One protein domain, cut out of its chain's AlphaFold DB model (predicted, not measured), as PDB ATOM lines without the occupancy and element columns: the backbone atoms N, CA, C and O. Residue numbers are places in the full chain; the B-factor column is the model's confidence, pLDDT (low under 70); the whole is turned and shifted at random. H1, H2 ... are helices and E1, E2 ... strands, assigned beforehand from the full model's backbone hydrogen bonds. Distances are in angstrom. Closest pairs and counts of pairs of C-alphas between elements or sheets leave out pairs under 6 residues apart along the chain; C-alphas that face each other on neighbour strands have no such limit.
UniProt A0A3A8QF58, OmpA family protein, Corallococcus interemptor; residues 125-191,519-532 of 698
ATOM      1  N   ALA A 125      50.623 -40.468 -43.511       66.50
ATOM      2  CA  ALA A 125      51.557 -39.364 -43.430       66.50
ATOM      3  C   ALA A 125      51.248 -38.488 -42.221       66.50
ATOM      4  O   ALA A 125      50.102 -38.418 -41.781       66.50
ATOM      5  N   CYS A 126      52.267 -37.790 -41.725       69.75
ATOM      6  CA  CYS A 126      52.150 -36.903 -40.576       69.75
ATOM      7  C   CYS A 126      52.554 -35.483 -40.964       69.75
ATOM      8  O   CYS A 126      53.628 -35.252 -41.535       69.75
ATOM      9  N   LEU A 127      51.703 -34.533 -40.613       76.44
ATOM     10  CA  LEU A 127      51.865 -33.120 -40.895       76.44
ATOM     11  C   LEU A 127      51.804 -32.333 -39.593       76.44
ATOM     12  O   LEU A 127      50.880 -32.528 -38.820       76.44
ATOM     13  N   ALA A 128      52.735 -31.419 -39.373       75.88
ATOM     14  CA  ALA A 128      52.716 -30.527 -38.226       75.88
ATOM     15  C   ALA A 128      52.410 -29.096 -38.682       75.88
ATOM     16  O   ALA A 128      53.152 -28.531 -39.489       75.88
ATOM     17  N   LEU A 129      51.342 -28.500 -38.155       81.12
ATOM     18  CA  LEU A 129      51.073 -27.066 -38.277       81.12
ATOM     19  C   LEU A 129      51.683 -26.353 -37.063       81.12
ATOM     20  O   LEU A 129      51.233 -26.561 -35.940       81.12
ATOM     21  N   VAL A 130      52.725 -25.550 -37.296       69.38
ATOM     22  CA  VAL A 130      53.632 -25.043 -36.241       69.38
ATOM     23  C   VAL A 130      53.530 -23.534 -35.983       69.38
ATOM     24  O   VAL A 130      54.151 -23.038 -35.046       69.38
ATOM     25  N   ALA A 131      52.824 -22.773 -36.825       66.38
ATOM     26  CA  ALA A 131      52.718 -21.317 -36.698       66.38
ATOM     27  C   ALA A 131      51.452 -20.759 -37.372       66.38
ATOM     28  O   ALA A 131      50.882 -21.387 -38.260       66.38
ATOM     29  N   ASN A 132      51.062 -19.537 -36.998       63.62
ATOM     30  CA  ASN A 132      49.960 -18.784 -37.614       63.62
ATOM     31  C   ASN A 132      50.480 -17.816 -38.692       63.62
ATOM     32  O   ASN A 132      50.307 -16.604 -38.573       63.62
ATOM     33  N   ALA A 133      51.183 -18.335 -39.700       66.06
ATOM     34  CA  ALA A 133      51.684 -17.550 -40.834       66.06
ATOM     35  C   ALA A 133      51.243 -18.148 -42.184       66.06
ATOM     36  O   ALA A 133      50.821 -19.307 -42.251       66.06
ATOM     37  N   ALA A 134      51.393 -17.378 -43.263       78.75
ATOM     38  CA  ALA A 134      51.061 -17.819 -44.614       78.75
ATOM     39  C   ALA A 134      51.829 -19.085 -45.038       78.75
ATOM     40  O   ALA A 134      52.978 -19.318 -44.649       78.75
ATOM     41  N   GLY A 135      51.196 -19.912 -45.867       84.31
ATOM     42  CA  GLY A 135      51.790 -21.151 -46.360       84.31
ATOM     43  C   GLY A 135      50.890 -21.894 -47.334       84.31
ATOM     44  O   GLY A 135      49.811 -21.427 -47.687       84.31
ATOM     45  N   HIS A 136      51.332 -23.067 -47.773       85.62
ATOM     46  CA  HIS A 136      50.474 -23.969 -48.532       85.62
ATOM     47  C   HIS A 136      50.815 -25.429 -48.250       85.62
ATOM     48  O   HIS A 136      51.953 -25.777 -47.928       85.62
ATOM     49  N   LEU A 137      49.810 -26.282 -48.409       87.56
ATOM     50  CA  LEU A 137      49.927 -27.735 -48.395       87.56
ATOM     51  C   LEU A 137      49.399 -28.266 -49.713       87.56
ATOM     52  O   LEU A 137      48.272 -27.968 -50.080       87.56
ATOM     53  N   THR A 138      50.170 -29.095 -50.395       85.88
ATOM     54  CA  THR A 138      49.690 -29.854 -51.546       85.88
ATOM     55  C   THR A 138      49.638 -31.324 -51.173       85.88
ATOM     56  O   THR A 138      50.631 -31.885 -50.699       85.88
ATOM     57  N   VAL A 139      48.470 -31.930 -51.378       83.62
ATOM     58  CA  VAL A 139      48.233 -33.364 -51.220       83.62
ATOM     59  C   VAL A 139      47.730 -33.890 -52.560       83.62
ATOM     60  O   VAL A 139      46.618 -33.580 -52.989       83.62
ATOM     61  N   GLY A 140      48.572 -34.658 -53.249       81.50
ATOM     62  CA  GLY A 140      48.290 -35.131 -54.601       81.50
ATOM     63  C   GLY A 140      48.215 -33.955 -55.572       81.50
ATOM     64  O   GLY A 140      49.182 -33.212 -55.725       81.50
ATOM     65  N   THR A 141      47.065 -33.776 -56.219       78.50
ATOM     66  CA  THR A 141      46.798 -32.662 -57.148       78.50
ATOM     67  C   THR A 141      46.135 -31.454 -56.484       78.50
ATOM     68  O   THR A 141      45.953 -30.427 -57.138       78.50
ATOM     69  N   THR A 142      45.751 -31.561 -55.210       82.06
ATOM     70  CA  THR A 142      45.004 -30.515 -54.503       82.06
ATOM     71  C   THR A 142      45.945 -29.684 -53.649       82.06
ATOM     72  O   THR A 142      46.635 -30.226 -52.785       82.06
ATOM     73  N   SER A 143      45.970 -28.366 -53.861       86.62
ATOM     74  CA  SER A 143      46.733 -27.439 -53.019       86.62
ATOM     75  C   SER A 143      45.807 -26.571 -52.171       86.62
ATOM     76  O   SER A 143      44.905 -25.922 -52.697       86.62
ATOM     77  N   TYR A 144      46.077 -26.539 -50.871       86.69
ATOM     78  CA  TYR A 144      45.409 -25.759 -49.838       86.69
ATOM     79  C   TYR A 144      46.273 -24.558 -49.481       86.69
ATOM     80  O   TYR A 144      47.437 -24.716 -49.104       86.69
ATOM     81  N   ALA A 145      45.706 -23.365 -49.610       86.25
ATOM     82  CA  ALA A 145      46.325 -22.128 -49.158       86.25
ATOM     83  C   ALA A 145      46.055 -21.933 -47.663       86.25
ATOM     84  O   ALA A 145      44.918 -22.094 -47.230       86.25
ATOM     85  N   LEU A 146      47.079 -21.550 -46.903       85.38
ATOM     86  CA  LEU A 146      46.942 -21.022 -45.548       85.38
ATOM     87  C   LEU A 146      47.183 -19.519 -45.574       85.38
ATOM     88  O   LEU A 146      48.252 -19.089 -46.017       85.38
ATOM     89  N   ASP A 147      46.224 -18.751 -45.059       78.19
ATOM     90  CA  ASP A 147      46.356 -17.307 -44.818       78.19
ATOM     91  C   ASP A 147      46.869 -16.535 -46.051       78.19
ATOM     92  O   ASP A 147      47.876 -15.828 -46.014       78.19
ATOM     93  N   GLY A 148      46.234 -16.768 -47.206       70.81
ATOM     94  CA  GLY A 148      46.610 -16.134 -48.478       70.81
ATOM     95  C   GLY A 148      47.904 -16.654 -49.118       70.81
ATOM     96  O   GLY A 148      48.333 -16.125 -50.145       70.81
ATOM     97  N   GLY A 149      48.532 -17.694 -48.558       76.44
ATOM     98  CA  GLY A 149      49.691 -18.346 -49.162       76.44
ATOM     99  C   GLY A 149      49.367 -18.950 -50.532       76.44
ATOM    100  O   GLY A 149      48.378 -19.657 -50.702       76.44
ATOM    101  N   VAL A 150      50.214 -18.682 -51.529       72.38
ATOM    102  CA  VAL A 150      50.000 -19.151 -52.907       72.38
ATOM    103  C   VAL A 150      50.796 -20.433 -53.146       72.38
ATOM    104  O   VAL A 150      52.018 -20.455 -52.982       72.38
ATOM    105  N   GLY A 151      50.099 -21.510 -53.509       69.38
ATOM    106  CA  GLY A 151      50.698 -22.752 -53.993       69.38
ATOM    107  C   GLY A 151      50.723 -22.802 -55.526       69.38
ATOM    108  O   GLY A 151      50.041 -22.009 -56.176       69.38
ATOM    109  N   PRO A 152      51.466 -23.745 -56.130       63.88
ATOM    110  CA  PRO A 152      51.610 -23.828 -57.583       63.88
ATOM    111  C   PRO A 152      50.294 -24.101 -58.338       63.88
ATOM    112  O   PRO A 152      50.267 -23.846 -59.532       63.88
ATOM    113  N   ASN A 153      49.228 -24.577 -57.669       64.19
ATOM    114  CA  ASN A 153      47.874 -24.781 -58.215       64.19
ATOM    115  C   ASN A 153      46.820 -24.825 -57.079       64.19
ATOM    116  O   ASN A 153      46.378 -25.908 -56.691       64.19
ATOM    117  N   THR A 154      46.450 -23.685 -56.481       70.50
ATOM    118  CA  THR A 154      45.450 -23.643 -55.389       70.50
ATOM    119  C   THR A 154      44.060 -24.049 -55.890       70.50
ATOM    120  O   THR A 154      43.376 -23.270 -56.546       70.50
ATOM    121  N   THR A 155      43.658 -25.280 -55.581       74.12
ATOM    122  CA  THR A 155      42.391 -25.903 -56.008       74.12
ATOM    123  C   THR A 155      41.546 -26.404 -54.836       74.12
ATOM    124  O   THR A 155      40.358 -26.657 -55.015       74.12
ATOM    125  N   GLY A 156      42.136 -26.549 -53.644       71.44
ATOM    126  CA  GLY A 156      41.422 -26.892 -52.415       71.44
ATOM    127  C   GLY A 156      40.784 -25.670 -51.752       71.44
ATOM    128  O   GLY A 156      41.087 -24.529 -52.107       71.44
ATOM    129  N   LEU A 157      39.920 -25.910 -50.759       79.19
ATOM    130  CA  LEU A 157      39.345 -24.842 -49.936       79.19
ATOM    131  C   LEU A 157      40.464 -24.028 -49.275       79.19
ATOM    132  O   LEU A 157      41.393 -24.588 -48.688       79.19
ATOM    133  N   ALA A 158      40.383 -22.704 -49.401       79.94
ATOM    134  CA  ALA A 158      41.316 -21.805 -48.742       79.94
ATOM    135  C   ALA A 158      41.089 -21.858 -47.227       79.94
ATOM    136  O   ALA A 158      39.964 -21.688 -46.760       79.94
ATOM    137  N   VAL A 159      42.163 -22.080 -46.475       83.38
ATOM    138  CA  VAL A 159      42.149 -22.070 -45.014       83.38
ATOM    139  C   VAL A 159      42.514 -20.664 -44.568       83.38
ATOM    140  O   VAL A 159      43.620 -20.176 -44.835       83.38
ATOM    141  N   THR A 160      41.566 -19.991 -43.925       78.94
ATOM    142  CA  THR A 160      41.787 -18.628 -43.450       78.94
ATOM    143  C   THR A 160      42.480 -18.708 -42.101       78.94
ATOM    144  O   THR A 160      42.247 -19.618 -41.307       78.94
ATOM    145  N   ARG A 161      43.389 -17.775 -41.826       75.69
ATOM    146  CA  ARG A 161      43.938 -17.678 -40.481       75.69
ATOM    147  C   ARG A 161      42.813 -17.336 -39.515       75.69
ATOM    148  O   ARG A 161      42.155 -16.310 -39.669       75.69
ATOM    149  N   GLN A 162      42.663 -18.173 -38.501       73.12
ATOM    150  CA  GLN A 162      41.772 -17.920 -37.381       73.12
ATOM    151  C   GLN A 162      42.552 -17.318 -36.213       73.12
ATOM    152  O   GLN A 162      43.788 -17.243 -36.229       73.12
ATOM    153  N   ASP A 163      41.826 -16.894 -35.183       61.09
ATOM    154  CA  ASP A 163      42.422 -16.280 -34.002       61.09
ATOM    155  C   ASP A 163      43.468 -17.210 -33.362       61.09
ATOM    156  O   ASP A 163      44.544 -16.766 -32.963       61.09
ATOM    157  N   THR A 164      43.217 -18.521 -33.314       63.28
ATOM    158  CA  THR A 164      44.146 -19.507 -32.744       63.28
ATOM    159  C   THR A 164      44.760 -20.451 -33.770       63.28
ATOM    160  O   THR A 164      44.184 -20.751 -34.818       63.28
ATOM    161  N   LEU A 165      45.934 -20.994 -33.417       72.44
ATOM    162  CA  LEU A 165      46.550 -22.114 -34.140       72.44
ATOM    163  C   LEU A 165      45.623 -23.336 -34.158       72.44
ATOM    164  O   LEU A 165      45.544 -24.027 -35.165       72.44
ATOM    165  N   TRP A 166      44.869 -23.557 -33.080       69.00
ATOM    166  CA  TRP A 166      43.861 -24.610 -32.987       69.00
ATOM    167  C   TRP A 166      42.684 -24.408 -33.952       69.00
ATOM    168  O   TRP A 166      42.336 -25.329 -34.678       69.00
ATOM    169  N   GLU A 167      42.074 -23.223 -33.997       69.75
ATOM    170  CA  GLU A 167      40.968 -22.926 -34.923       69.75
ATOM    171  C   GLU A 167      41.445 -22.974 -36.378       69.75
ATOM    172  O   GLU A 167      40.772 -23.549 -37.228       69.75
ATOM    173  N   THR A 168      42.652 -22.470 -36.647       78.00
ATOM    174  CA  THR A 168      43.286 -22.590 -37.969       78.00
ATOM    175  C   THR A 168      43.516 -24.065 -38.323       78.00
ATOM    176  O   THR A 168      43.287 -24.484 -39.456       78.00
ATOM    177  N   ALA A 169      43.917 -24.887 -37.350       79.00
ATOM    178  CA  ALA A 169      44.073 -26.324 -37.531       79.00
ATOM    179  C   ALA A 169      42.727 -27.040 -37.762       79.00
ATOM    180  O   ALA A 169      42.661 -27.957 -38.576       79.00
ATOM    181  N   GLN A 170      41.646 -26.604 -37.110       75.62
ATOM    182  CA  GLN A 170      40.292 -27.116 -37.343       75.62
ATOM    183  C   GLN A 170      39.786 -26.769 -38.745       75.62
ATOM    184  O   GLN A 170      39.240 -27.638 -39.421       75.62
ATOM    185  N   GLU A 171      40.017 -25.548 -39.229       82.31
ATOM    186  CA  GLU A 171      39.693 -25.202 -40.618       82.31
ATOM    187  C   GLU A 171      40.504 -26.033 -41.613       82.31
ATOM    188  O   GLU A 171      39.947 -26.549 -42.583       82.31
ATOM    189  N   LEU A 172      41.798 -26.243 -41.348       84.94
ATOM    190  CA  LEU A 172      42.621 -27.135 -42.161       84.94
ATOM    191  C   LEU A 172      42.113 -28.585 -42.110       84.94
ATOM    192  O   LEU A 172      42.093 -29.256 -43.139       84.94
ATOM    193  N   LEU A 173      41.658 -29.068 -40.948       80.75
ATOM    194  CA  LEU A 173      41.058 -30.395 -40.797       80.75
ATOM    195  C   LEU A 173      39.793 -30.532 -41.648       80.75
ATOM    196  O   LEU A 173      39.633 -31.548 -42.322       80.75
ATOM    197  N   VAL A 174      38.909 -29.533 -41.621       76.06
ATOM    198  CA  VAL A 174      37.685 -29.509 -42.435       76.06
ATOM    199  C   VAL A 174      38.041 -29.496 -43.922       76.06
ATOM    200  O   VAL A 174      37.595 -30.374 -44.656       76.06
ATOM    201  N   ALA A 175      38.944 -28.608 -44.349       81.25
ATOM    202  CA  ALA A 175      39.390 -28.527 -45.739       81.25
ATOM    203  C   ALA A 175      40.020 -29.844 -46.241       81.25
ATOM    204  O   ALA A 175      39.801 -30.262 -47.383       81.25
ATOM    205  N   LEU A 176      40.789 -30.530 -45.390       78.50
ATOM    206  CA  LEU A 176      41.367 -31.837 -45.697       78.50
ATOM    207  C   LEU A 176      40.316 -32.959 -45.714       78.50
ATOM    208  O   LEU A 176      40.392 -33.850 -46.562       78.50
ATOM    209  N   ARG A 177      39.327 -32.920 -44.811       69.69
ATOM    210  CA  ARG A 177      38.209 -33.877 -44.774       69.69
ATOM    211  C   ARG A 177      37.305 -33.762 -45.992       69.69
ATOM    212  O   ARG A 177      36.864 -34.796 -46.481       69.69
ATOM    213  N   ASP A 178      37.096 -32.565 -46.520       69.44
ATOM    214  CA  ASP A 178      36.261 -32.348 -47.708       69.44
ATOM    215  C   ASP A 178      36.868 -32.918 -48.999       69.44
ATOM    216  O   ASP A 178      36.158 -33.179 -49.966       69.44
ATOM    217  N   ASN A 179      38.176 -33.184 -48.997       62.47
ATOM    218  CA  ASN A 179      38.880 -33.914 -50.055       62.47
ATOM    219  C   ASN A 179      39.095 -35.402 -49.705       62.47
ATOM    220  O   ASN A 179      39.793 -36.131 -50.412       62.47
ATOM    221  N   SER A 180      38.538 -35.860 -48.582       61.12
ATOM    222  CA  SER A 180      38.558 -37.261 -48.178       61.12
ATOM    223  C   SER A 180      37.275 -37.963 -48.620       61.12
ATOM    224  O   SER A 180      36.215 -37.362 -48.772       61.12
ATOM    225  N   VAL A 181      37.354 -39.281 -48.781       51.72
ATOM    226  CA  VAL A 181      36.235 -40.129 -49.233       51.72
ATOM    227  C   VAL A 181      35.003 -40.062 -48.312       51.72
ATOM    228  O   VAL A 181      33.917 -40.473 -48.714       51.72
ATOM    229  N   TRP A 182      35.144 -39.535 -47.092       43.66
ATOM    230  CA  TRP A 182      34.081 -39.486 -46.085       43.66
ATOM    231  C   TRP A 182      32.932 -38.533 -46.428       43.66
ATOM    232  O   TRP A 182      31.836 -38.727 -45.905       43.66
ATOM    233  N   THR A 183      33.142 -37.534 -47.289       42.25
ATOM    234  CA  THR A 183      32.115 -36.515 -47.581       42.25
ATOM    235  C   THR A 183      31.727 -36.407 -49.053       42.25
ATOM    236  O   THR A 183      30.676 -35.835 -49.336       42.25
ATOM    237  N   ASN A 184      32.473 -36.999 -49.998       36.25
ATOM    238  CA  ASN A 184      32.049 -37.028 -51.400       36.25
ATOM    239  C   ASN A 184      32.437 -38.317 -52.140       36.25
ATOM    240  O   ASN A 184      33.600 -38.714 -52.240       36.25
ATOM    241  N   GLN A 185      31.412 -38.974 -52.685       44.44
ATOM    242  CA  GLN A 185      31.517 -40.166 -53.515       44.44
ATOM    243  C   GLN A 185      32.121 -39.809 -54.876       44.44
ATOM    244  O   GLN A 185      31.429 -39.249 -55.717       44.44
ATOM    245  N   SER A 186      33.393 -40.171 -55.073       42.12
ATOM    246  CA  SER A 186      34.044 -40.725 -56.284       42.12
ATOM    247  C   SER A 186      35.505 -40.240 -56.401       42.12
ATOM    248  O   SER A 186      35.775 -39.059 -56.550       42.12
ATOM    249  N   ALA A 187      36.456 -41.184 -56.324       46.53
ATOM    250  CA  ALA A 187      37.881 -41.038 -56.683       46.53
ATOM    251  C   ALA A 187      38.872 -40.254 -55.773       46.53
ATOM    252  O   ALA A 187      39.953 -39.913 -56.242       46.53
ATOM    253  N   GLY A 188      38.601 -40.023 -54.480       55.50
ATOM    254  CA  GLY A 188      39.620 -39.480 -53.556       55.50
ATOM    255  C   GLY A 188      40.614 -40.536 -53.028       55.50
ATOM    256  O   GLY A 188      40.187 -41.560 -52.489       55.50
ATOM    257  N   ASP A 189      41.927 -40.282 -53.125       60.25
ATOM    258  CA  ASP A 189      42.977 -41.176 -52.591       60.25
ATOM    259  C   ASP A 189      43.106 -41.117 -51.057       60.25
ATOM    260  O   ASP A 189      43.604 -42.067 -50.454       60.25
ATOM    261  N   LEU A 190      42.630 -40.056 -50.391       68.38
ATOM    262  CA  LEU A 190      42.612 -39.961 -48.926       68.38
ATOM    263  C   LEU A 190      41.424 -40.730 -48.320       68.38
ATOM    264  O   LEU A 190      40.261 -40.493 -48.647       68.38
ATOM    265  N   GLN A 191      41.716 -41.635 -47.387       62.62
ATOM    266  CA  GLN A 191      40.740 -42.417 -46.618       62.62
ATOM    267  C   GLN A 191      40.334 -41.772 -45.304       62.62
ATOM    268  O   GLN A 191      39.292 -42.131 -44.771       62.62
ATOM    269  N   PRO A 519      49.025 -40.074 -52.209       71.50
ATOM    270  CA  PRO A 519      49.195 -38.765 -52.816       71.50
ATOM    271  C   PRO A 519      50.520 -38.131 -52.382       71.50
ATOM    272  O   PRO A 519      50.891 -38.163 -51.210       71.50
ATOM    273  N   ALA A 520      51.245 -37.513 -53.316       79.31
ATOM    274  CA  ALA A 520      52.475 -36.804 -52.976       79.31
ATOM    275  C   ALA A 520      52.186 -35.652 -52.000       79.31
ATOM    276  O   ALA A 520      51.178 -34.959 -52.125       79.31
ATOM    277  N   LEU A 521      53.091 -35.435 -51.043       78.19
ATOM    278  CA  LEU A 521      52.995 -34.338 -50.080       78.19
ATOM    279  C   LEU A 521      54.061 -33.279 -50.345       78.19
ATOM    280  O   LEU A 521      55.258 -33.588 -50.412       78.19
ATOM    281  N   SER A 522      53.638 -32.022 -50.413       81.88
ATOM    282  CA  SER A 522      54.521 -30.859 -50.316       81.88
ATOM    283  C   SER A 522      53.928 -29.826 -49.373       81.88
ATOM    284  O   SER A 522      52.729 -29.576 -49.398       81.88
ATOM    285  N   ALA A 523      54.769 -29.221 -48.540       80.88
ATOM    286  CA  ALA A 523      54.357 -28.173 -47.620       80.88
ATOM    287  C   ALA A 523      55.342 -27.007 -47.656       80.88
ATOM    288  O   ALA A 523      56.542 -27.216 -47.859       80.88
ATOM    289  N   ALA A 524      54.830 -25.803 -47.427       80.25
ATOM    290  CA  ALA A 524      55.607 -24.581 -47.309       80.25
ATOM    291  C   ALA A 524      55.010 -23.648 -46.247       80.25
ATOM    292  O   ALA A 524      53.809 -23.683 -45.968       80.25
ATOM    293  N   GLY A 525      55.850 -22.774 -45.691       80.00
ATOM    294  CA  GLY A 525      55.440 -21.807 -44.672       80.00
ATOM    295  C   GLY A 525      55.212 -22.468 -43.313       80.00
ATOM    296  O   GLY A 525      56.106 -23.130 -42.784       80.00
ATOM    297  N   SER A 526      54.016 -22.295 -42.753       75.19
ATOM    298  CA  SER A 526      53.641 -22.752 -41.401       75.19
ATOM    299  C   SER A 526      53.411 -24.254 -41.241       75.19
ATOM    300  O   SER A 526      53.105 -24.717 -40.140       75.19
ATOM    301  N   ILE A 527      53.543 -25.021 -42.321       82.00
ATOM    302  CA  ILE A 527      53.311 -26.461 -42.338       82.00
ATOM    303  C   ILE A 527      54.632 -27.205 -42.526       82.00
ATOM    304  O   ILE A 527      55.402 -26.924 -43.445       82.00
ATOM    305  N   ARG A 528      54.856 -28.224 -41.695       77.88
ATOM    306  CA  ARG A 528      55.977 -29.160 -41.799       77.88
ATOM    307  C   ARG A 528      55.475 -30.561 -42.116       77.88
ATOM    308  O   ARG A 528      54.584 -31.074 -41.449       77.88
ATOM    309  N   VAL A 529      56.090 -31.216 -43.096       75.88
ATOM    310  CA  VAL A 529      55.873 -32.650 -43.331       75.88
ATOM    311  C   VAL A 529      56.790 -33.420 -42.388       75.88
ATOM    312  O   VAL A 529      57.988 -33.523 -42.644       75.88
ATOM    313  N   ALA A 530      56.232 -33.928 -41.291       63.34
ATOM    314  CA  ALA A 530      56.962 -34.746 -40.323       63.34
ATOM    315  C   ALA A 530      57.212 -36.157 -40.872       63.34
ATOM    316  O   ALA A 530      58.271 -36.745 -40.661       63.34
ATOM    317  N   ARG A 531      56.247 -36.687 -41.632       65.50
ATOM    318  CA  ARG A 531      56.354 -37.978 -42.310       65.50
ATOM    319  C   ARG A 531      55.599 -37.922 -43.630       65.50
ATOM    320  O   ARG A 531      54.433 -37.539 -43.654       65.50
ATOM    321  N   ARG A 532      56.258 -38.292 -44.730       72.31
ATOM    322  CA  ARG A 532      55.583 -38.519 -46.019       72.31
ATOM    323  C   ARG A 532      54.827 -39.846 -45.964       72.31
ATOM    324  O   ARG A 532      55.138 -40.675 -45.115       72.31
TER     325      ARG A 532
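What this domain is: This is residues 125 to 191 and 519 to 532 of the 698 residues of the protein "OmpA family protein" of Corallococcus interemptor (UniProt A0A3A8QF58). Five short strands form a C-shaped wall of two small sheets, E3-E2-E4 and E1-E5, which meet along E4 and E5; helix H1 lies across the open side. A loop, residues 179 to 191, runs out past H1. The 81 printed residues run E1, E2, E3, H1, E4, E5, both sheets antiparallel, class mixed, with under half in named elements. The whole is compact, radius of gyration of the C-alphas 11.8 A, spans 33 by 22 by 21 A.

Where its parts are: E1, residues 125 to 129, begins at C-alpha (51.557, -39.364, -43.430). E2 is 135 to 139, E3 142 to 146. H1, 165 to 178, is 19.9 A long. E4 is 521 to 525; E5, 527 to 531, ends at (56.354, -37.978, -42.310).

How they stand to each other: E2 and E3 form a hairpin; N 144 and O 137 are 2.7 A apart. Between E2 and E4, N 138 and O 522 are 2.8 A apart; between E1 and E5, N 128 and O 528, 2.8 A. The closest C-alphas of E4 and E5, Ala 523 and Val 529, are 6.4 A apart. H1 is on the sheet E3-E2-E4, over E3; the closest C-alphas, Tyr 144 and Ala 175, are 7.8 A apart. Every O i to N i+4 pair in H1 is within hydrogen-bond range.

The domain as a whole: Residues 192 to 518 are not printed; C-alphas 191 and 519 are 11.1 A apart. The link E3 to H1 is long. Confidence is low, under 70, in 30 residues, among them 177 to 191.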